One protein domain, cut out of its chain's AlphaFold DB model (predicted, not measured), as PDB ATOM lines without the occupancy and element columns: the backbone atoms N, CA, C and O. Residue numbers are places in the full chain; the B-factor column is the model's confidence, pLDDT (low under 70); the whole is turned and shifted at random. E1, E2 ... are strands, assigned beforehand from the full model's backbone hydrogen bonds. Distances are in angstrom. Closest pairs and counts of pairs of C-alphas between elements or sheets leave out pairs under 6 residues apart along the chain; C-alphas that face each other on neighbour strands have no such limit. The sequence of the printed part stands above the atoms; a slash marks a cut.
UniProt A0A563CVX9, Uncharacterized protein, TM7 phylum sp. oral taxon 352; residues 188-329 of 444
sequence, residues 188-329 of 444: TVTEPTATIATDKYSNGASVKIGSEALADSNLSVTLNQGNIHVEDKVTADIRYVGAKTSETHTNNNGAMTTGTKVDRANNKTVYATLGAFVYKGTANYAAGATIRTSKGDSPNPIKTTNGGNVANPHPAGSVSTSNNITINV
ATOM      1  N   THR A 188      -9.420  42.126  23.965       96.75
ATOM      2  CA  THR A 188      -9.741  41.110  24.968       96.75
ATOM      3  C   THR A 188      -9.776  39.752  24.279       96.75
ATOM      4  O   THR A 188     -10.364  39.614  23.205       96.75
ATOM      5  N   VAL A 189      -9.147  38.752  24.896       96.31
ATOM      6  CA  VAL A 189      -9.043  37.391  24.357       96.31
ATOM      7  C   VAL A 189      -9.973  36.454  25.117       96.31
ATOM      8  O   VAL A 189      -9.853  36.319  26.333       96.31
ATOM      9  N   THR A 190     -10.851  35.746  24.414       96.06
ATOM     10  CA  THR A 190     -11.460  34.519  24.941       96.06
ATOM     11  C   THR A 190     -10.664  33.331  24.426       96.06
ATOM     12  O   THR A 190     -10.596  33.112  23.217       96.06
ATOM     13  N   GLU A 191     -10.073  32.566  25.341       95.31
ATOM     14  CA  GLU A 191      -9.262  31.383  25.031       95.31
ATOM     15  C   GLU A 191     -10.066  30.291  24.294       95.31
ATOM     16  O   GLU A 191     -11.280  30.158  24.506       95.31
ATOM     17  N   PRO A 192      -9.419  29.480  23.433       97.31
ATOM     18  CA  PRO A 192     -10.095  28.391  22.749       97.31
ATOM     19  C   PRO A 192     -10.458  27.277  23.738       97.31
ATOM     20  O   PRO A 192      -9.748  27.002  24.704       97.31
ATOM     21  N   THR A 193     -11.556  26.581  23.465       98.12
ATOM     22  CA  THR A 193     -11.994  25.417  24.249       98.12
ATOM     23  C   THR A 193     -12.433  24.293  23.322       98.12
ATOM     24  O   THR A 193     -12.751  24.524  22.157       98.12
ATOM     25  N   ALA A 194     -12.456  23.058  23.821       98.50
ATOM     26  CA  ALA A 194     -12.956  21.920  23.061       98.50
ATOM     27  C   ALA A 194     -13.901  21.049  23.889       98.50
ATOM     28  O   ALA A 194     -13.761  20.939  25.109       98.50
ATOM     29  N   THR A 195     -14.834  20.390  23.206       98.38
ATOM     30  CA  THR A 195     -15.755  19.415  23.802       98.38
ATOM     31  C   THR A 195     -15.784  18.127  22.994       98.38
ATOM     32  O   THR A 195     -15.733  18.180  21.768       98.38
ATOM     33  N   ILE A 196     -15.915  16.985  23.666       98.12
ATOM     34  CA  ILE A 196     -16.075  15.668  23.035       98.12
ATOM     35  C   ILE A 196     -17.533  15.206  23.097       98.12
ATOM     36  O   ILE A 196     -18.214  15.416  24.104       98.12
ATOM     37  N   ALA A 197     -17.992  14.547  22.036       97.19
ATOM     38  CA  ALA A 197     -19.305  13.917  21.950       97.19
ATOM     39  C   ALA A 197     -19.208  12.513  21.336       97.19
ATOM     40  O   ALA A 197     -18.195  12.157  20.733       97.19
ATOM     41  N   THR A 198     -20.271  11.729  21.504       96.12
ATOM     42  CA  THR A 198     -20.461  10.440  20.837       96.12
ATOM     43  C   THR A 198     -21.929  10.252  20.460       96.12
ATOM     44  O   THR A 198     -22.813  10.770  21.142       96.12
ATOM     45  N   ASP A 199     -22.181   9.510  19.387       93.44
ATOM     46  CA  ASP A 199     -23.514   9.163  18.885       93.44
ATOM     47  C   ASP A 199     -23.964   7.742  19.276       93.44
ATOM     48  O   ASP A 199     -25.155   7.435  19.244       93.44
ATOM     49  N   LYS A 200     -23.028   6.874  19.680       94.19
ATOM     50  CA  LYS A 200     -23.292   5.450  19.944       94.19
ATOM     51  C   LYS A 200     -23.898   5.184  21.318       94.19
ATOM     52  O   LYS A 200     -24.733   4.295  21.465       94.19
ATOM     53  N   TYR A 201     -23.459   5.923  22.333       94.81
ATOM     54  CA  TYR A 201     -23.883   5.728  23.717       94.81
ATOM     55  C   TYR A 201     -24.143   7.063  24.403       94.81
ATOM     56  O   TYR A 201     -23.428   8.036  24.193       94.81
ATOM     57  N   SER A 202     -25.114   7.104  25.310       95.38
ATOM     58  CA  SER A 202     -25.240   8.240  26.225       95.38
ATOM     59  C   SER A 202     -24.049   8.290  27.188       95.38
ATOM     60  O   SER A 202     -23.570   7.255  27.657       95.38
ATOM     61  N   ASN A 203     -23.583   9.494  27.524       95.94
ATOM     62  CA  ASN A 203     -22.515   9.657  28.508       95.94
ATOM     63  C   ASN A 203     -22.942   9.085  29.873       95.94
ATOM     64  O   ASN A 203     -24.012   9.414  30.380       95.94
ATOM     65  N   GLY A 204     -22.108   8.226  30.460       94.69
ATOM     66  CA  GLY A 204     -22.378   7.521  31.713       94.69
ATOM     67  C   GLY A 204     -23.128   6.194  31.550       94.69
ATOM     68  O   GLY A 204     -23.370   5.521  32.555       94.69
ATOM     69  N   ALA A 205     -23.479   5.787  30.323       96.31
ATOM     70  CA  ALA A 205     -24.202   4.541  30.075       96.31
ATOM     71  C   ALA A 205     -23.466   3.318  30.645       96.31
ATOM     72  O   ALA A 205     -22.236   3.236  30.615       96.31
ATOM     73  N   SER A 206     -24.242   2.355  31.149       97.06
ATOM     74  CA  SER A 206     -23.732   1.046  31.555       97.06
ATOM     75  C   SER A 206     -24.000   0.019  30.460       97.06
ATOM     76  O   SER A 206     -25.135  -0.120  30.010       97.06
ATOM     77  N   VAL A 207     -22.963  -0.703  30.044       97.19
ATOM     78  CA  VAL A 207     -23.013  -1.735  28.997       97.19
ATOM     79  C   VAL A 207     -22.407  -3.032  29.514       97.19
ATOM     80  O   VAL A 207     -21.651  -3.033  30.488       97.19
ATOM     81  N   LYS A 208     -22.726  -4.156  28.873       96.31
ATOM     82  CA  LYS A 208     -22.143  -5.440  29.261       96.31
ATOM     83  C   LYS A 208     -20.707  -5.543  28.756       96.31
ATOM     84  O   LYS A 208     -20.357  -5.023  27.698       96.31
ATOM     85  N   ILE A 209     -19.870  -6.271  29.481       95.94
ATOM     86  CA  ILE A 209     -18.636  -6.811  28.913       95.94
ATOM     87  C   ILE A 209     -18.975  -7.637  27.661       95.94
ATOM     88  O   ILE A 209     -19.995  -8.324  27.621       95.94
ATOM     89  N   GLY A 210     -18.162  -7.518  26.613       94.88
ATOM     90  CA  GLY A 210     -18.468  -8.069  25.292       94.88
ATOM     91  C   GLY A 210     -19.393  -7.197  24.430       94.88
ATOM     92  O   GLY A 210     -19.573  -7.506  23.257       94.88
ATOM     93  N   SER A 211     -19.948  -6.091  24.943       95.81
ATOM     94  CA  SER A 211     -20.622  -5.099  24.092       95.81
ATOM     95  C   SER A 211     -19.626  -4.379  23.181       95.81
ATOM     96  O   SER A 211     -18.454  -4.208  23.526       95.81
ATOM     97  N   GLU A 212     -20.111  -3.931  22.023       95.00
ATOM     98  CA  GLU A 212     -19.301  -3.237  21.024       95.00
ATOM     99  C   GLU A 212     -18.676  -1.963  21.608       95.00
ATOM    100  O   GLU A 212     -19.376  -1.103  22.153       95.00
ATOM    101  N   ALA A 213     -17.354  -1.844  21.501       94.69
ATOM    102  CA  ALA A 213     -16.623  -0.708  22.042       94.69
ATOM    103  C   ALA A 213     -16.850   0.556  21.203       94.69
ATOM    104  O   ALA A 213     -17.220   0.484  20.026       94.69
ATOM    105  N   LEU A 214     -16.630   1.725  21.807       94.75
ATOM    106  CA  LEU A 214     -16.506   2.971  21.054       94.75
ATOM    107  C   LEU A 214     -15.267   2.898  20.162       94.75
ATOM    108  O   LEU A 214     -14.152   2.701  20.648       94.75
ATOM    109  N   ALA A 215     -15.481   3.053  18.859       91.00
ATOM    110  CA  ALA A 215     -14.413   3.281  17.904       91.00
ATOM    111  C   ALA A 215     -14.101   4.779  17.821       91.00
ATOM    112  O   ALA A 215     -14.908   5.616  18.227       91.00
ATOM    113  N   ASP A 216     -12.947   5.110  17.246       90.81
ATOM    114  CA  ASP A 216     -12.545   6.496  16.994       90.81
ATOM    115  C   ASP A 216     -13.606   7.258  16.182       90.81
ATOM    116  O   ASP A 216     -13.975   8.374  16.523       90.81
ATOM    117  N   SER A 217     -14.215   6.591  15.196       91.88
ATOM    118  CA  SER A 217     -15.290   7.137  14.361       91.88
ATOM    119  C   SER A 217     -16.617   7.391  15.086       91.88
ATOM    120  O   SER A 217     -17.503   8.011  14.508       91.88
ATOM    121  N   ASN A 218     -16.787   6.901  16.320       94.62
ATOM    122  CA  ASN A 218     -17.956   7.202  17.154       94.62
ATOM    123  C   ASN A 218     -17.747   8.444  18.024       94.62
ATOM    124  O   ASN A 218     -18.631   8.787  18.813       94.62
ATOM    125  N   LEU A 219     -16.565   9.055  17.964       96.06
ATOM    126  CA  LEU A 219     -16.202  10.227  18.736       96.06
ATOM    127  C   LEU A 219     -16.031  11.415  17.798       96.06
ATOM    128  O   LEU A 219     -15.604  11.278  16.656       96.06
ATOM    129  N   SER A 220     -16.378  12.590  18.302       96.88
ATOM    130  CA  SER A 220     -16.149  13.843  17.595       96.88
ATOM    131  C   SER A 220     -15.730  14.916  18.581       96.88
ATOM    132  O   SER A 220     -16.364  15.056  19.637       96.88
ATOM    133  N   VAL A 221     -14.724  15.714  18.222       98.19
ATOM    134  CA  VAL A 221     -14.318  16.884  19.000       98.19
ATOM    135  C   VAL A 221     -14.788  18.166  18.320       98.19
ATOM    136  O   VAL A 221     -14.487  18.440  17.157       98.19
ATOM    137  N   THR A 222     -15.485  19.013  19.067       98.25
ATOM    138  CA  THR A 222     -15.881  20.349  18.617       98.25
ATOM    139  C   THR A 222     -14.939  21.380  19.215       98.25
ATOM    140  O   THR A 222     -14.807  21.463  20.433       98.25
ATOM    141  N   LEU A 223     -14.298  22.172  18.351       98.56
ATOM    142  CA  LEU A 223     -13.452  23.298  18.738       98.56
ATOM    143  C   LEU A 223     -14.287  24.581  18.784       98.56
ATOM    144  O   LEU A 223     -14.870  24.985  17.779       98.56
ATOM    145  N   ASN A 224     -14.265  25.262  19.923       97.88
ATOM    146  CA  ASN A 224     -14.557  26.683  20.003       97.88
ATOM    147  C   ASN A 224     -13.230  27.434  19.858       97.88
ATOM    148  O   ASN A 224     -12.333  27.297  20.687       97.88
ATOM    149  N   GLN A 225     -13.104  28.218  18.788       97.94
ATOM    150  CA  GLN A 225     -11.861  28.909  18.436       97.94
ATOM    151  C   GLN A 225     -11.529  30.100  19.349       97.94
ATOM    152  O   GLN A 225     -10.555  30.810  19.094       97.94
ATOM    153  N   GLY A 226     -12.357  30.361  20.361       96.94
ATOM    154  CA  GLY A 226     -12.268  31.590  21.124       96.94
ATOM    155  C   GLY A 226     -12.615  32.809  20.267       96.94
ATOM    156  O   GLY A 226     -13.035  32.700  19.105       96.94
ATOM    157  N   ASN A 227     -12.432  33.988  20.844       96.50
ATOM    158  CA  ASN A 227     -12.651  35.249  20.150       96.50
ATOM    159  C   ASN A 227     -11.623  36.298  20.571       96.50
ATOM    160  O   ASN A 227     -11.000  36.212  21.627       96.50
ATOM    161  N   ILE A 228     -11.466  37.280  19.702       96.19
ATOM    162  CA  ILE A 228     -10.797  38.539  19.966       96.19
ATOM    163  C   ILE A 228     -11.856  39.614  19.823       96.19
ATOM    164  O   ILE A 228     -12.497  39.700  18.773       96.19
ATOM    165  N   HIS A 229     -11.990  40.436  20.854       95.75
ATOM    166  CA  HIS A 229     -12.884  41.583  20.864       95.75
ATOM    167  C   HIS A 229     -12.096  42.851  21.180       95.75
ATOM    168  O   HIS A 229     -11.328  42.870  22.139       95.75
ATOM    169  N   VAL A 230     -12.295  43.922  20.415       94.06
ATOM    170  CA  VAL A 230     -11.753  45.249  20.734       94.06
ATOM    171  C   VAL A 230     -12.930  46.143  21.107       94.06
ATOM    172  O   VAL A 230     -13.856  46.315  20.320       94.06
ATOM    173  N   GLU A 231     -12.906  46.723  22.307       92.00
ATOM    174  CA  GLU A 231     -14.034  47.494  22.856       92.00
ATOM    175  C   GLU A 231     -14.112  48.932  22.291       92.00
ATOM    176  O   GLU A 231     -14.346  49.900  23.009       92.00
ATOM    177  N   ASP A 232     -13.885  49.096  20.987       85.31
ATOM    178  CA  ASP A 232     -13.912  50.383  20.275       85.31
ATOM    179  C   ASP A 232     -15.220  50.628  19.501       85.31
ATOM    180  O   ASP A 232     -15.408  51.693  18.913       85.31
ATOM    181  N   LYS A 233     -16.141  49.653  19.535       83.56
ATOM    182  CA  LYS A 233     -17.456  49.652  18.866       83.56
ATOM    183  C   LYS A 233     -17.411  49.701  17.332       83.56
ATOM    184  O   LYS A 233     -18.464  49.860  16.716       83.56
ATOM    185  N   VAL A 234     -16.239  49.553  16.719       82.19
ATOM    186  CA  VAL A 234     -16.060  49.606  15.256       82.19
ATOM    187  C   VAL A 234     -15.313  48.392  14.712       82.19
ATOM    188  O   VAL A 234     -15.584  47.961  13.591       82.19
ATOM    189  N   THR A 235     -14.412  47.812  15.499       81.31
ATOM    190  CA  THR A 235     -13.654  46.622  15.138       81.31
ATOM    191  C   THR A 235     -14.526  45.388  15.322       81.31
ATOM    192  O   THR A 235     -15.047  45.119  16.402       81.31
ATOM    193  N   ALA A 236     -14.695  44.630  14.242       88.06
ATOM    194  CA  ALA A 236     -15.431  43.377  14.279       88.06
ATOM    195  C   ALA A 236     -14.644  42.291  15.023       88.06
ATOM    196  O   ALA A 236     -13.419  42.201  14.902       88.06
ATOM    197  N   ASP A 237     -15.370  41.422  15.724       93.69
ATOM    198  CA  ASP A 237     -14.781  40.263  16.383       93.69
ATOM    199  C   ASP A 237     -14.139  39.319  15.367       93.69
ATOM    200  O   ASP A 237     -14.722  38.977  14.331       93.69
ATOM    201  N   ILE A 238     -12.952  38.827  15.711       95.00
ATOM    202  CA  ILE A 238     -12.247  37.798  14.944       95.00
ATOM    203  C   ILE A 238     -12.027  36.556  15.807       95.00
ATOM    204  O   ILE A 238     -12.100  36.595  17.035       95.00
ATOM    205  N   ARG A 239     -11.777  35.411  15.166       97.00
ATOM    206  CA  ARG A 239     -11.452  34.167  15.880       97.00
ATOM    207  C   ARG A 239     -10.021  34.227  16.401       97.00
ATOM    208  O   ARG A 239      -9.125  34.631  15.662       97.00
ATOM    209  N   TYR A 240      -9.821  33.804  17.650       97.19
ATOM    210  CA  TYR A 240      -8.498  33.844  18.270       97.19
ATOM    211  C   TYR A 240      -7.557  32.792  17.679       97.19
ATOM    212  O   TYR A 240      -6.415  33.109  17.357       97.19
ATOM    213  N   VAL A 241      -8.053  31.572  17.444       98.25
ATOM    214  CA  VAL A 241      -7.307  30.517  16.738       98.25
ATOM    215  C   VAL A 241      -7.937  30.164  15.390       98.25
ATOM    216  O   VAL A 241      -9.106  30.457  15.126       98.25
ATOM    217  N   GLY A 242      -7.164  29.517  14.517       97.88
ATOM    218  CA  GLY A 242      -7.614  29.053  13.208       97.88
ATOM    219  C   GLY A 242      -8.566  27.856  13.278       97.88
ATOM    220  O   GLY A 242      -8.959  27.399  14.352       97.88
ATOM    221  N   ALA A 243      -8.983  27.358  12.112       97.94
ATOM    222  CA  ALA A 243      -9.891  26.215  12.030       97.94
ATOM    223  C   ALA A 243      -9.265  24.940  12.628       97.94
ATOM    224  O   ALA A 243      -8.038  24.790  12.655       97.94
ATOM    225  N   LYS A 244     -10.118  24.006  13.071       98.25
ATOM    226  CA  LYS A 244      -9.687  22.669  13.500       98.25
ATOM    227  C   LYS A 244      -9.008  21.962  12.323       98.25
ATOM    228  O   LYS A 244      -9.612  21.831  11.262       98.25
ATOM    229  N   THR A 245      -7.774  21.510  12.516       98.25
ATOM    230  CA  THR A 245      -6.976  20.825  11.487       98.25
ATOM    231  C   THR A 245      -7.020  19.312  11.646       98.25
ATOM    232  O   THR A 245      -7.028  18.589  10.654       98.25
ATOM    233  N   SER A 246      -7.081  18.826  12.884       97.81
ATOM    234  CA  SER A 246      -7.270  17.413  13.198       97.81
ATOM    235  C   SER A 246      -7.784  17.245  14.628       97.81
ATOM    236  O   SER A 246      -7.861  18.205  15.399       97.81
ATOM    237  N   GLU A 247      -8.098  16.012  15.002       97.19
ATOM    238  CA  GLU A 247      -8.416  15.636  16.376       97.19
ATOM    239  C   GLU A 247      -7.774  14.299  16.734       97.19
ATOM    240  O   GLU A 247      -7.382  13.534  15.853       97.19
ATOM    241  N   THR A 248      -7.624  14.043  18.030       95.44
ATOM    242  CA  THR A 248      -7.177  12.752  18.554       95.44
ATOM    243  C   THR A 248      -8.045  12.342  19.731       95.44
ATOM    244  O   THR A 248      -8.542  13.191  20.473       95.44
ATOM    245  N   HIS A 249      -8.197  11.032  19.918       95.44
ATOM    246  CA  HIS A 249      -8.962  10.457  21.014       95.44
ATOM    247  C   HIS A 249      -8.101   9.502  21.835       95.44
ATOM    248  O   HIS A 249      -7.271   8.752  21.321       95.44
ATOM    249  N   THR A 250      -8.313   9.529  23.142       95.50
ATOM    250  CA  THR A 250      -7.662   8.638  24.103       95.50
ATOM    251  C   THR A 250      -8.693   8.141  25.096       95.50
ATOM    252  O   THR A 250      -9.763   8.735  25.249       95.50
ATOM    253  N   ASN A 251      -8.362   7.066  25.802       94.38
ATOM    254  CA  ASN A 251      -9.106   6.666  26.986       94.38
ATOM    255  C   ASN A 251      -8.187   6.657  28.220       94.38
ATOM    256  O   ASN A 251      -6.981   6.889  28.130       94.38
ATOM    257  N   ASN A 252      -8.743   6.373  29.393       91.94
ATOM    258  CA  ASN A 252      -7.995   6.234  30.648       91.94
ATOM    259  C   ASN A 252      -6.938   5.114  30.649       91.94
ATOM    260  O   ASN A 252      -6.137   5.053  31.578       91.94
ATOM    261  N   ASN A 253      -6.890   4.281  29.611       86.12
ATOM    262  CA  ASN A 253      -5.879   3.251  29.400       86.12
ATOM    263  C   ASN A 253      -4.825   3.667  28.340       86.12
ATOM    264  O   ASN A 253      -4.074   2.828  27.833       86.12
ATOM    265  N   GLY A 254      -4.770   4.956  27.985       84.62
ATOM    266  CA  GLY A 254      -3.835   5.529  27.020       84.62
ATOM    267  C   GLY A 254      -4.408   5.553  25.606       84.62
ATOM    268  O   GLY A 254      -4.898   6.583  25.152       84.62
ATOM    269  N   ALA A 255      -4.353   4.423  24.902       84.50
ATOM    270  CA  ALA A 255      -4.876   4.301  23.541       84.50
ATOM    271  C   ALA A 255      -6.339   3.830  23.530       84.50
ATOM    272  O   ALA A 255      -6.735   3.008  24.355       84.50
ATOM    273  N   MET A 256      -7.120   4.278  22.538       85.81
ATOM    274  CA  MET A 256      -8.524   3.879  22.333       85.81
ATOM    275  C   MET A 256      -8.755   2.360  22.361       85.81
ATOM    276  O   MET A 256      -9.806   1.896  22.793       85.81
ATOM    277  N   THR A 257      -7.763   1.577  21.938       79.06
ATOM    278  CA  THR A 257      -7.831   0.115  21.867       79.06
ATOM    279  C   THR A 257      -7.512  -0.588  23.190       79.06
ATOM    280  O   THR A 257      -7.826  -1.772  23.345       79.06
ATOM    281  N   THR A 258      -6.913   0.088  24.173       82.69
ATOM    282  CA  THR A 258      -6.491  -0.560  25.420       82.69
ATOM    283  C   THR A 258      -7.703  -0.919  26.290       82.69
ATOM    284  O   THR A 258      -8.515  -0.062  26.638       82.69
ATOM    285  N   GLY A 259      -7.821  -2.200  26.664       81.38
ATOM    286  CA  GLY A 259      -8.985  -2.759  27.374       81.38
ATOM    287  C   GLY A 259     -10.106  -3.259  26.450       81.38
ATOM    288  O   GLY A 259     -11.119  -3.780  26.923       81.38
ATOM    289  N   THR A 260      -9.923  -3.153  25.132       92.00
ATOM    290  CA  THR A 260     -10.820  -3.721  24.114       92.00
ATOM    291  C   THR A 260     -10.165  -4.917  23.418       92.00
ATOM    292  O   THR A 260      -8.938  -5.045  23.411       92.00
ATOM    293  N   LYS A 261     -10.970  -5.820  22.853       93.94
ATOM    294  CA  LYS A 261     -10.514  -6.971  22.052       93.94
ATOM    295  C   LYS A 261     -11.453  -7.195  20.874       93.94
ATOM    296  O   LYS A 261     -12.593  -6.752  20.915       93.94
ATOM    297  N   VAL A 262     -10.997  -7.901  19.843       95.12
ATOM    298  CA  VAL A 262     -11.877  -8.351  18.754       95.12
ATOM    299  C   VAL A 262     -12.526  -9.666  19.167       95.12
ATOM    300  O   VAL A 262     -11.812 -10.635  19.416       95.12
ATOM    301  N   ASP A 263     -13.853  -9.702  19.244       94.31
ATOM    302  CA  ASP A 263     -14.618 -10.939  19.389       94.31
ATOM    303  C   ASP A 263     -14.486 -11.769  18.107       94.31
ATOM    304  O   ASP A 263     -14.846 -11.317  17.020       94.31
ATOM    305  N   ARG A 264     -13.966 -12.992  18.239       93.75
ATOM    306  CA  ARG A 264     -13.729 -13.919  17.131       93.75
ATOM    307  C   ARG A 264     -15.012 -14.310  16.411       93.75
ATOM    308  O   ARG A 264     -14.986 -14.449  15.194       93.75
ATOM    309  N   ALA A 265     -16.098 -14.533  17.148       93.12
ATOM    310  CA  ALA A 265     -17.329 -15.057  16.562       93.12
ATOM    311  C   ALA A 265     -18.032 -13.997  15.707       93.12
ATOM    312  O   ALA A 265     -18.525 -14.300  14.624       93.12
ATOM    313  N   ASN A 266     -18.041 -12.751  16.187       91.25
ATOM    314  CA  ASN A 266     -18.768 -11.647  15.563       91.25
ATOM    315  C   ASN A 266     -17.873 -10.679  14.774       91.25
ATOM    316  O   ASN A 266     -18.390  -9.765  14.136       91.25
ATOM    317  N   ASN A 267     -16.549 -10.862  14.822       92.75
ATOM    318  CA  ASN A 267     -15.534 -10.006  14.200       92.75
ATOM    319  C   ASN A 267     -15.720  -8.509  14.518       92.75
ATOM    320  O   ASN A 267     -15.700  -7.653  13.633       92.75
ATOM    321  N   LYS A 268     -15.943  -8.193  15.800       92.12
ATOM    322  CA  LYS A 268     -16.198  -6.831  16.291       92.12
ATOM    323  C   LYS A 268     -15.289  -6.477  17.457       92.12
ATOM    324  O   LYS A 268     -15.041  -7.316  18.319       92.12
ATOM    325  N   THR A 269     -14.844  -5.224  17.523       94.12
ATOM    326  CA  THR A 269     -14.130  -4.707  18.696       94.12
ATOM    327  C   THR A 269     -15.112  -4.488  19.843       94.12
ATOM    328  O   THR A 269     -16.082  -3.741  19.719       94.12
ATOM    329  N   VAL A 270     -14.854  -5.138  20.970       95.69
ATOM    330  CA  VAL A 270     -15.720  -5.179  22.147       95.69
ATOM    331  C   VAL A 270     -14.946  -4.817  23.408       95.69
ATOM    332  O   VAL A 270     -13.720  -4.947  23.477       95.69
ATOM    333  N   TYR A 271     -15.667  -4.382  24.437       95.75
ATOM    334  CA  TYR A 271     -15.094  -4.188  25.762       95.75
ATOM    335  C   TYR A 271     -14.688  -5.524  26.384       95.75
ATOM    336  O   TYR A 271     -15.521  -6.416  26.543       95.75
ATOM    337  N   ALA A 272     -13.415  -5.656  26.758       94.00
ATOM    338  CA  ALA A 272     -12.847  -6.903  27.269       94.00
ATOM    339  C   ALA A 272     -12.555  -6.883  28.775       94.00
ATOM    340  O   ALA A 272     -12.183  -7.910  29.339       94.00
ATOM    341  N   THR A 273     -12.706  -5.733  29.430       93.44
ATOM    342  CA  THR A 273     -12.469  -5.567  30.869       93.44
ATOM    343  C   THR A 273     -13.631  -4.834  31.524       93.44
ATOM    344  O   THR A 273     -14.237  -3.955  30.917       93.44
ATOM    345  N   LEU A 274     -13.932  -5.183  32.773       94.56
ATOM    346  CA  LEU A 274     -14.917  -4.479  33.598       94.56
ATOM    347  C   LEU A 274     -14.338  -3.151  34.107       94.56
ATOM    348  O   LEU A 274     -13.128  -3.037  34.302       94.56
ATOM    349  N   GLY A 275     -15.197  -2.165  34.364       94.44
ATOM    350  CA  GLY A 275     -14.802  -0.853  34.883       94.44
ATOM    351  C   GLY A 275     -15.296   0.311  34.029       94.44
ATOM    352  O   GLY A 275     -16.126   0.147  33.140       94.44
ATOM    353  N   ALA A 276     -14.797   1.509  34.321       94.69
ATOM    354  CA  ALA A 276     -15.136   2.715  33.573       94.69
ATOM    355  C   ALA A 276     -14.094   2.981  32.479       94.69
ATOM    356  O   ALA A 276     -12.899   3.068  32.763       94.69
ATOM    357  N   PHE A 277     -14.561   3.154  31.246       95.25
ATOM    358  CA  PHE A 277     -13.767   3.648  30.127       95.25
ATOM    359  C   PHE A 277     -14.068   5.128  29.941       95.25
ATOM    360  O   PHE A 277     -15.194   5.491  29.598       95.25
ATOM    361  N   VAL A 278     -13.071   5.972  30.195       95.75
ATOM    362  CA  VAL A 278     -13.205   7.432  30.143       95.75
ATOM    363  C   VAL A 278     -12.465   7.950  28.924       95.75
ATOM    364  O   VAL A 278     -11.239   7.916  28.900       95.75
ATOM    365  N   TYR A 279     -13.207   8.443  27.944       96.75
ATOM    366  CA  TYR A 279     -12.710   8.971  26.682       96.75
ATOM    367  C   TYR A 279     -12.494  10.476  26.767       96.75
ATOM    368  O   TYR A 279     -13.331  11.216  27.298       96.75
ATOM    369  N   LYS A 280     -11.369  10.919  26.216       96.81
ATOM    370  CA  LYS A 280     -10.961  12.318  26.106       96.81
ATOM    371  C   LYS A 280     -10.552  12.611  24.672       96.81
ATOM    372  O   LYS A 280     -10.075  11.716  23.975       96.81
ATOM    373  N   GLY A 281     -10.715  13.863  24.263       96.56
ATOM    374  CA  GLY A 281     -10.289  14.333  22.956       96.56
ATOM    375  C   GLY A 281      -9.290  15.481  23.049       96.56
ATOM    376  O   GLY A 281      -9.224  16.183  24.061       96.56
ATOM    377  N   THR A 282      -8.567  15.698  21.959       97.56
ATOM    378  CA  THR A 282      -7.763  16.900  21.728       97.56
ATOM    379  C   THR A 282      -8.086  17.439  20.342       97.56
ATOM    380  O   THR A 282      -8.059  16.688  19.371       97.56
ATOM    381  N   ALA A 283      -8.382  18.735  20.243       98.56
ATOM    382  CA  ALA A 283      -8.511  19.431  18.966       98.56
ATOM    383  C   ALA A 283      -7.195  20.133  18.629       98.56
ATOM    384  O   ALA A 283      -6.718  20.950  19.419       98.56
ATOM    385  N   ASN A 284      -6.648  19.859  17.447       98.44
ATOM    386  CA  ASN A 284      -5.549  20.629  16.876       98.44
ATOM    387  C   ASN A 284      -6.121  21.742  15.998       98.44
ATOM    388  O   ASN A 284      -7.109  21.534  15.287       98.44
ATOM    389  N   TYR A 285      -5.510  22.921  16.039       98.62
ATOM    390  CA  TYR A 285      -5.977  24.100  15.318       98.62
ATOM    391  C   TYR A 285      -4.839  24.816  14.592       98.62
ATOM    392  O   TYR A 285      -3.682  24.792  15.017       98.62
ATOM    393  N   ALA A 286      -5.183  25.463  13.481       98.50
ATOM    394  CA  ALA A 286      -4.267  26.329  12.748       98.50
ATOM    395  C   ALA A 286      -4.008  27.647  13.501       98.50
ATOM    396  O   ALA A 286      -4.728  27.995  14.438       98.50
ATOM    397  N   ALA A 287      -2.996  28.397  13.067       97.69
ATOM    398  CA  ALA A 287      -2.739  29.736  13.590       97.69
ATOM    399  C   ALA A 287      -3.960  30.662  13.408       97.69
ATOM    400  O   ALA A 287      -4.747  30.497  12.471       97.69
ATOM    401  N   GLY A 288      -4.120  31.607  14.332       96.44
ATOM    402  CA  GLY A 288      -5.174  32.619  14.305       96.44
ATOM    403  C   GLY A 288      -4.968  33.697  13.243       96.44
ATOM    404  O   GLY A 288      -3.982  33.704  12.504       96.44
ATOM    405  N   ALA A 289      -5.905  34.639  13.185       92.12
ATOM    406  CA  ALA A 289      -5.755  35.849  12.381       92.12
ATOM    407  C   ALA A 289      -4.857  36.883  13.088       92.12
ATOM    408  O   ALA A 289      -4.646  36.821  14.300       92.12
ATOM    409  N   THR A 290      -4.341  37.856  12.330       94.19
ATOM    410  CA  THR A 290      -3.609  38.995  12.900       94.19
ATOM    411  C   THR A 290      -4.541  39.844  13.761       94.19
ATOM    412  O   THR A 290      -5.564  40.343  13.297       94.19
ATOM    413  N   ILE A 291      -4.149  40.025  15.015       92.94
ATOM    414  CA  ILE A 291      -4.841  40.808  16.032       92.94
ATOM    415  C   ILE A 291      -4.414  42.273  15.894       92.94
ATOM    416  O   ILE A 291      -3.236  42.562  15.663       92.94
ATOM    417  N   ARG A 292      -5.363  43.198  16.046       89.56
ATOM    418  CA  ARG A 292      -5.122  44.644  15.987       89.56
ATOM    419  C   ARG A 292      -5.666  45.344  17.232       89.56
ATOM    420  O   ARG A 292      -6.620  44.865  17.840       89.56
ATOM    421  N   THR A 293      -5.056  46.463  17.611       88.88
ATOM    422  CA  THR A 293      -5.631  47.419  18.575       88.88
ATOM    423  C   THR A 293      -6.699  48.282  17.896       88.88
ATOM    424  O   THR A 293      -6.831  48.254  16.670       88.88
ATOM    425  N   SER A 294      -7.407  49.123  18.656       86.38
ATOM    426  CA  SER A 294      -8.369  50.084  18.086       86.38
ATOM    427  C   SER A 294      -7.758  51.115  17.133       86.38
ATOM    428  O   SER A 294      -8.482  51.775  16.394       86.38
ATOM    429  N   LYS A 295      -6.428  51.278  17.141       83.25
ATOM    430  CA  LYS A 295      -5.701  52.152  16.202       83.25
ATOM    431  C   LYS A 295      -5.194  51.411  14.960       83.25
ATOM    432  O   LYS A 295      -4.633  52.022  14.052       83.25
ATOM    433  N   GLY A 296      -5.435  50.101  14.890       82.81
ATOM    434  CA  GLY A 296      -5.017  49.242  13.787       82.81
ATOM    435  C   GLY A 296      -3.614  48.653  13.938       82.81
ATOM    436  O   GLY A 296      -3.211  47.853  13.089       82.81
ATOM    437  N   ASP A 297      -2.900  48.990  15.017       82.62
ATOM    438  CA  ASP A 297      -1.564  48.467  15.298       82.62
ATOM    439  C   ASP A 297      -1.614  46.965  15.570       82.62
ATOM    440  O   ASP A 297      -2.464  46.481  16.321       82.62
ATOM    441  N   SER A 298      -0.660  46.226  15.010       90.56
ATOM    442  CA  SER A 298      -0.528  44.777  15.186       90.56
ATOM    443  C   SER A 298       0.865  44.388  15.701       90.56
ATOM    444  O   SER A 298       1.592  43.670  15.008       90.56
ATOM    445  N   PRO A 299       1.292  44.869  16.886       87.62
ATOM    446  CA  PRO A 299       2.583  44.495  17.454       87.62
ATOM    447  C   PRO A 299       2.639  42.991  17.746       87.62
ATOM    448  O   PRO A 299       1.608  42.349  17.959       87.62
ATOM    449  N   ASN A 300       3.848  42.431  17.777       91.81
ATOM    450  CA  ASN A 300       4.090  41.051  18.185       91.81
ATOM    451  C   ASN A 300       5.228  41.012  19.225       91.81
ATOM    452  O   ASN A 300       6.366  41.329  18.872       91.81
ATOM    453  N   PRO A 301       4.954  40.638  20.486       94.69
ATOM    454  CA  PRO A 301       3.652  40.227  21.020       94.69
ATOM    455  C   PRO A 301       2.670  41.405  21.166       94.69
ATOM    456  O   PRO A 301       3.084  42.551  21.352       94.69
ATOM    457  N   ILE A 302       1.366  41.127  21.098       93.75
ATOM    458  CA  ILE A 302       0.305  42.120  21.301       93.75
ATOM    459  C   ILE A 302      -0.174  42.116  22.748       93.75
ATOM    460  O   ILE A 302      -0.431  41.066  23.334       93.75
ATOM    461  N   LYS A 303      -0.311  43.308  23.328       94.25
ATOM    462  CA  LYS A 303      -0.906  43.481  24.652       94.25
ATOM    463  C   LYS A 303      -2.417  43.270  24.583       94.25
ATOM    464  O   LYS A 303      -3.077  43.774  23.679       94.25
ATOM    465  N   THR A 304      -2.954  42.576  25.576       94.12
ATOM    466  CA  THR A 304      -4.382  42.299  25.740       94.12
ATOM    467  C   THR A 304      -4.887  42.885  27.052       94.12
ATOM    468  O   THR A 304      -4.118  43.095  27.997       94.12
ATOM    469  N   THR A 305      -6.188  43.148  27.123       93.19
ATOM    470  CA  THR A 305      -6.832  43.710  28.316       93.19
ATOM    471  C   THR A 305      -6.860  42.713  29.477       93.19
ATOM    472  O   THR A 305      -6.730  43.115  30.631       93.19
ATOM    473  N   ASN A 306      -6.991  41.415  29.187       91.75
ATOM    474  CA  ASN A 306      -7.241  40.371  30.185       91.75
ATOM    475  C   ASN A 306      -6.140  39.301  30.318       91.75
ATOM    476  O   ASN A 306      -6.209  38.506  31.252       91.75
ATOM    477  N   GLY A 307      -5.145  39.260  29.427       71.25
ATOM    478  CA  GLY A 307      -4.181  38.151  29.344       71.25
ATOM    479  C   GLY A 307      -2.707  38.558  29.260       71.25
ATOM    480  O   GLY A 307      -1.853  37.705  29.043       71.25
ATOM    481  N   GLY A 308      -2.374  39.844  29.417       90.06
ATOM    482  CA  GLY A 308      -1.003  40.322  29.212       90.06
ATOM    483  C   GLY A 308      -0.605  40.309  27.732       90.06
ATOM    484  O   GLY A 308      -1.424  40.632  26.874       90.06
ATOM    485  N   ASN A 309       0.652  39.981  27.424       94.31
ATOM    486  CA  ASN A 309       1.167  39.973  26.051       94.31
ATOM    487  C   ASN A 309       1.020  38.580  25.417       94.31
ATOM    488  O   ASN A 309       1.560  37.612  25.948       94.31
ATOM    489  N   VAL A 310       0.354  38.492  24.263       94.06
ATOM    490  CA  VAL A 310       0.148  37.247  23.501       94.06
ATOM    491  C   VAL A 310       0.827  37.314  22.132       94.06
ATOM    492  O   VAL A 310       1.067  38.397  21.597       94.06
ATOM    493  N   ALA A 311       1.162  36.163  21.553       96.00
ATOM    494  CA  ALA A 311       1.728  36.102  20.206       96.00
ATOM    495  C   ALA A 311       0.718  36.599  19.156       96.00
ATOM    496  O   ALA A 311      -0.482  36.349  19.276       96.00
ATOM    497  N   ASN A 312       1.204  37.292  18.124       95.12
ATOM    498  CA  ASN A 312       0.364  37.865  17.074       95.12
ATOM    499  C   ASN A 312       0.902  37.541  15.663       95.12
ATOM    500  O   ASN A 312       1.945  38.082  15.284       95.12
ATOM    501  N   PRO A 313       0.212  36.697  14.870       95.44
ATOM    502  CA  PRO A 313      -0.999  35.953  15.227       95.44
ATOM    503  C   PRO A 313      -0.730  34.861  16.278       95.44
ATOM    504  O   PRO A 313       0.413  34.438  16.471       95.44
ATOM    505  N   HIS A 314      -1.791  34.370  16.928       96.38
ATOM    506  CA  HIS A 314      -1.682  33.217  17.827       96.38
ATOM    507  C   HIS A 314      -1.203  31.982  17.043       96.38
ATOM    508  O   HIS A 314      -1.777  31.686  15.988       96.38
ATOM    509  N   PRO A 315      -0.169  31.258  17.506       97.62
ATOM    510  CA  PRO A 315       0.398  30.138  16.763       97.62
ATOM    511  C   PRO A 315      -0.563  28.948  16.672       97.62
ATOM    512  O   PRO A 315      -1.505  28.807  17.451       97.62
ATOM    513  N   ALA A 316      -0.297  28.052  15.720       98.12
ATOM    514  CA  ALA A 316      -0.965  26.755  15.678       98.12
ATOM    515  C   ALA A 316      -0.679  25.961  16.962       98.12
ATOM    516  O   ALA A 316       0.402  26.065  17.547       98.12
ATOM    517  N   GLY A 317      -1.643  25.151  17.389       98.19
ATOM    518  CA  GLY A 317      -1.559  24.457  18.666       98.19
ATOM    519  C   GLY A 317      -2.675  23.445  18.865       98.19
ATOM    520  O   GLY A 317      -3.301  22.978  17.913       98.19
ATOM    521  N   SER A 318      -2.908  23.098  20.128       98.06
ATOM    522  CA  SER A 318      -3.894  22.094  20.512       98.06
ATOM    523  C   SER A 318      -4.585  22.451  21.819       98.06
ATOM    524  O   SER A 318      -3.963  23.045  22.701       98.06
ATOM    525  N   VAL A 319      -5.839  22.035  21.977       98.38
ATOM    526  CA  VAL A 319      -6.588  22.156  23.233       98.38
ATOM    527  C   VAL A 319      -7.301  20.846  23.564       98.38
ATOM    528  O   VAL A 319      -7.958  20.240  22.715       98.38
ATOM    529  N   SER A 320      -7.147  20.398  24.809       97.75
ATOM    530  CA  SER A 320      -7.823  19.208  25.332       97.75
ATOM    531  C   SER A 320      -9.288  19.501  25.634       97.75
ATOM    532  O   SER A 320      -9.653  20.620  25.999       97.75
ATOM    533  N   THR A 321     -10.137  18.484  25.526       98.31
ATOM    534  CA  THR A 321     -11.565  18.636  25.812       98.31
ATOM    535  C   THR A 321     -11.814  18.888  27.296       98.31
ATOM    536  O   THR A 321     -11.211  18.244  28.157       98.31
ATOM    537  N   SER A 322     -12.726  19.811  27.606       97.25
ATOM    538  CA  SER A 322     -13.100  20.148  28.988       97.25
ATOM    539  C   SER A 322     -13.996  19.088  29.636       97.25
ATOM    540  O   SER A 322     -13.991  18.926  30.855       97.25
ATOM    541  N   ASN A 323     -14.743  18.344  28.819       97.31
ATOM    542  CA  ASN A 323     -15.562  17.214  29.233       97.31
ATOM    543  C   ASN A 323     -14.955  15.874  28.788       97.31
ATOM    544  O   ASN A 323     -13.995  15.805  28.016       97.31
ATOM    545  N   ASN A 324     -15.551  14.796  29.288       96.81
ATOM    546  CA  ASN A 324     -15.208  13.415  28.981       96.81
ATOM    547  C   ASN A 324     -16.474  12.584  28.721       96.81
ATOM    548  O   ASN A 324     -17.558  12.895  29.225       96.81
ATOM    549  N   ILE A 325     -16.324  11.519  27.931       97.12
ATOM    550  CA  ILE A 325     -17.354  10.487  27.757       97.12
ATOM    551  C   ILE A 325     -16.976   9.300  28.632       97.12
ATOM    552  O   ILE A 325     -15.851   8.823  28.563       97.12
ATOM    553  N   THR A 326     -17.896   8.809  29.449       96.19
ATOM    554  CA  THR A 326     -17.673   7.651  30.316       96.19
ATOM    555  C   THR A 326     -18.615   6.526  29.929       96.19
ATOM    556  O   THR A 326     -19.828   6.712  29.945       96.19
ATOM    557  N   ILE A 327     -18.065   5.352  29.625       96.38
ATOM    558  CA  ILE A 327     -18.828   4.118  29.416       96.38
ATOM    559  C   ILE A 327     -18.494   3.149  30.544       96.38
ATOM    560  O   ILE A 327     -17.335   2.790  30.749       96.38
ATOM    561  N   ASN A 328     -19.513   2.732  31.286       96.56
ATOM    562  CA  ASN A 328     -19.368   1.811  32.402       96.56
ATOM    563  C   ASN A 328     -19.577   0.378  31.912       96.56
ATOM    564  O   ASN A 328     -20.697  -0.050  31.650       96.56
ATOM    565  N   VAL A 329     -18.498  -0.383  31.799       96.62
ATOM    566  CA  VAL A 329     -18.553  -1.789  31.405       96.62
ATOM    567  C   VAL A 329     -18.761  -2.638  32.649       96.62
ATOM    568  O   VAL A 329     -17.981  -2.581  33.602       96.62
TER     569      VAL A 329
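What this domain is: This is residues 188 to 329 of the 444 residues of an uncharacterized protein of TM7 phylum sp. oral taxon 352 (UniProt A0A563CVX9). The domain is a long, slender rod of strands: in its middle part the pair E2 and E4 is partly face to face with a longer, strongly twisted sheet of E3, E6, E9, E12 and E13, and the two make a small sandwich in which the strands of the one sheet, taken together, cross those of the other. The hairpin E7 and E8 lies towards one end of the rod; the pair E1 and E5 and the hairpin E10 and E11 lie towards the other, with long loops. The printed part has 142 residues, with no named helix and 13 named strands, E1 to E13 in order along the chain; the larger sheet is branched and mixed. The class is all strand, though under half of the residues, 64, are in named elements. The whole is loose, with a radius of gyration of the C-alphas of 20.2 A and spans of 68 by 21 by 21 A.

How they stand to each other: Start at E1, residues 188 to 190, antiparallel to E5, residues 227 to 230; N 188 and O 229 are 2.7 A apart, within hydrogen-bond range. E1 runs on into E2, residues 193 to 198, at 19 degrees, and E4, residues 219 to 224, runs on into E5 at 6 degrees. E2 and E4 are antiparallel, with N 195 and O 222 at 3.0 A. Next look at E9, residues 275 to 285: on one side is E6, residues 244 to 251, with N 250 and O 280 at 2.9 A. On the other side are E12, residues 317 to 320, with N 283 and O 319 at 2.9 A, and E13, residues 325 to 329, with N 277 and O 327 at 2.8 A. These three are antiparallel to E9; E3, residues 206 to 208, is parallel to E13, with N 207 and O 328 at 2.9 A. The two sheets form a sandwich, two sheets face to face; the closest C-alphas of E2 and E9 are those of Ile 196 and Gly 281, 5.9 A apart. E7, residues 260 to 263, and E8, residues 268 to 271, form a hairpin, with N 261 and O 270 at 3.0 A. E10, residues 302 to 304, and E11, residues 308 to 310, form another, with N 304 and O 308 at 2.8 A. E7 and E10 are apart.

Where its parts are: Find C-alpha 188 at (-9.741, 41.110, 24.968), where E1 begins. E9, the longest strand, runs 32.9 A from C-alpha 275 at (-14.802, -0.853, 34.883); E6 measures 20.9 A, E2 17.5 A and E4 16.6 A. E13 ends at C-alpha 329, (-18.553, -1.789, 31.405).

The domain as a whole: The C-alphas farthest apart, those of Ala 265 and Lys 295, are 68.2 A apart. The printed part has no cut; the links E5 to E6 and E9 to E10 are long. Mean pLDDT of the printed part is 94.0, and no printed residue is under 70.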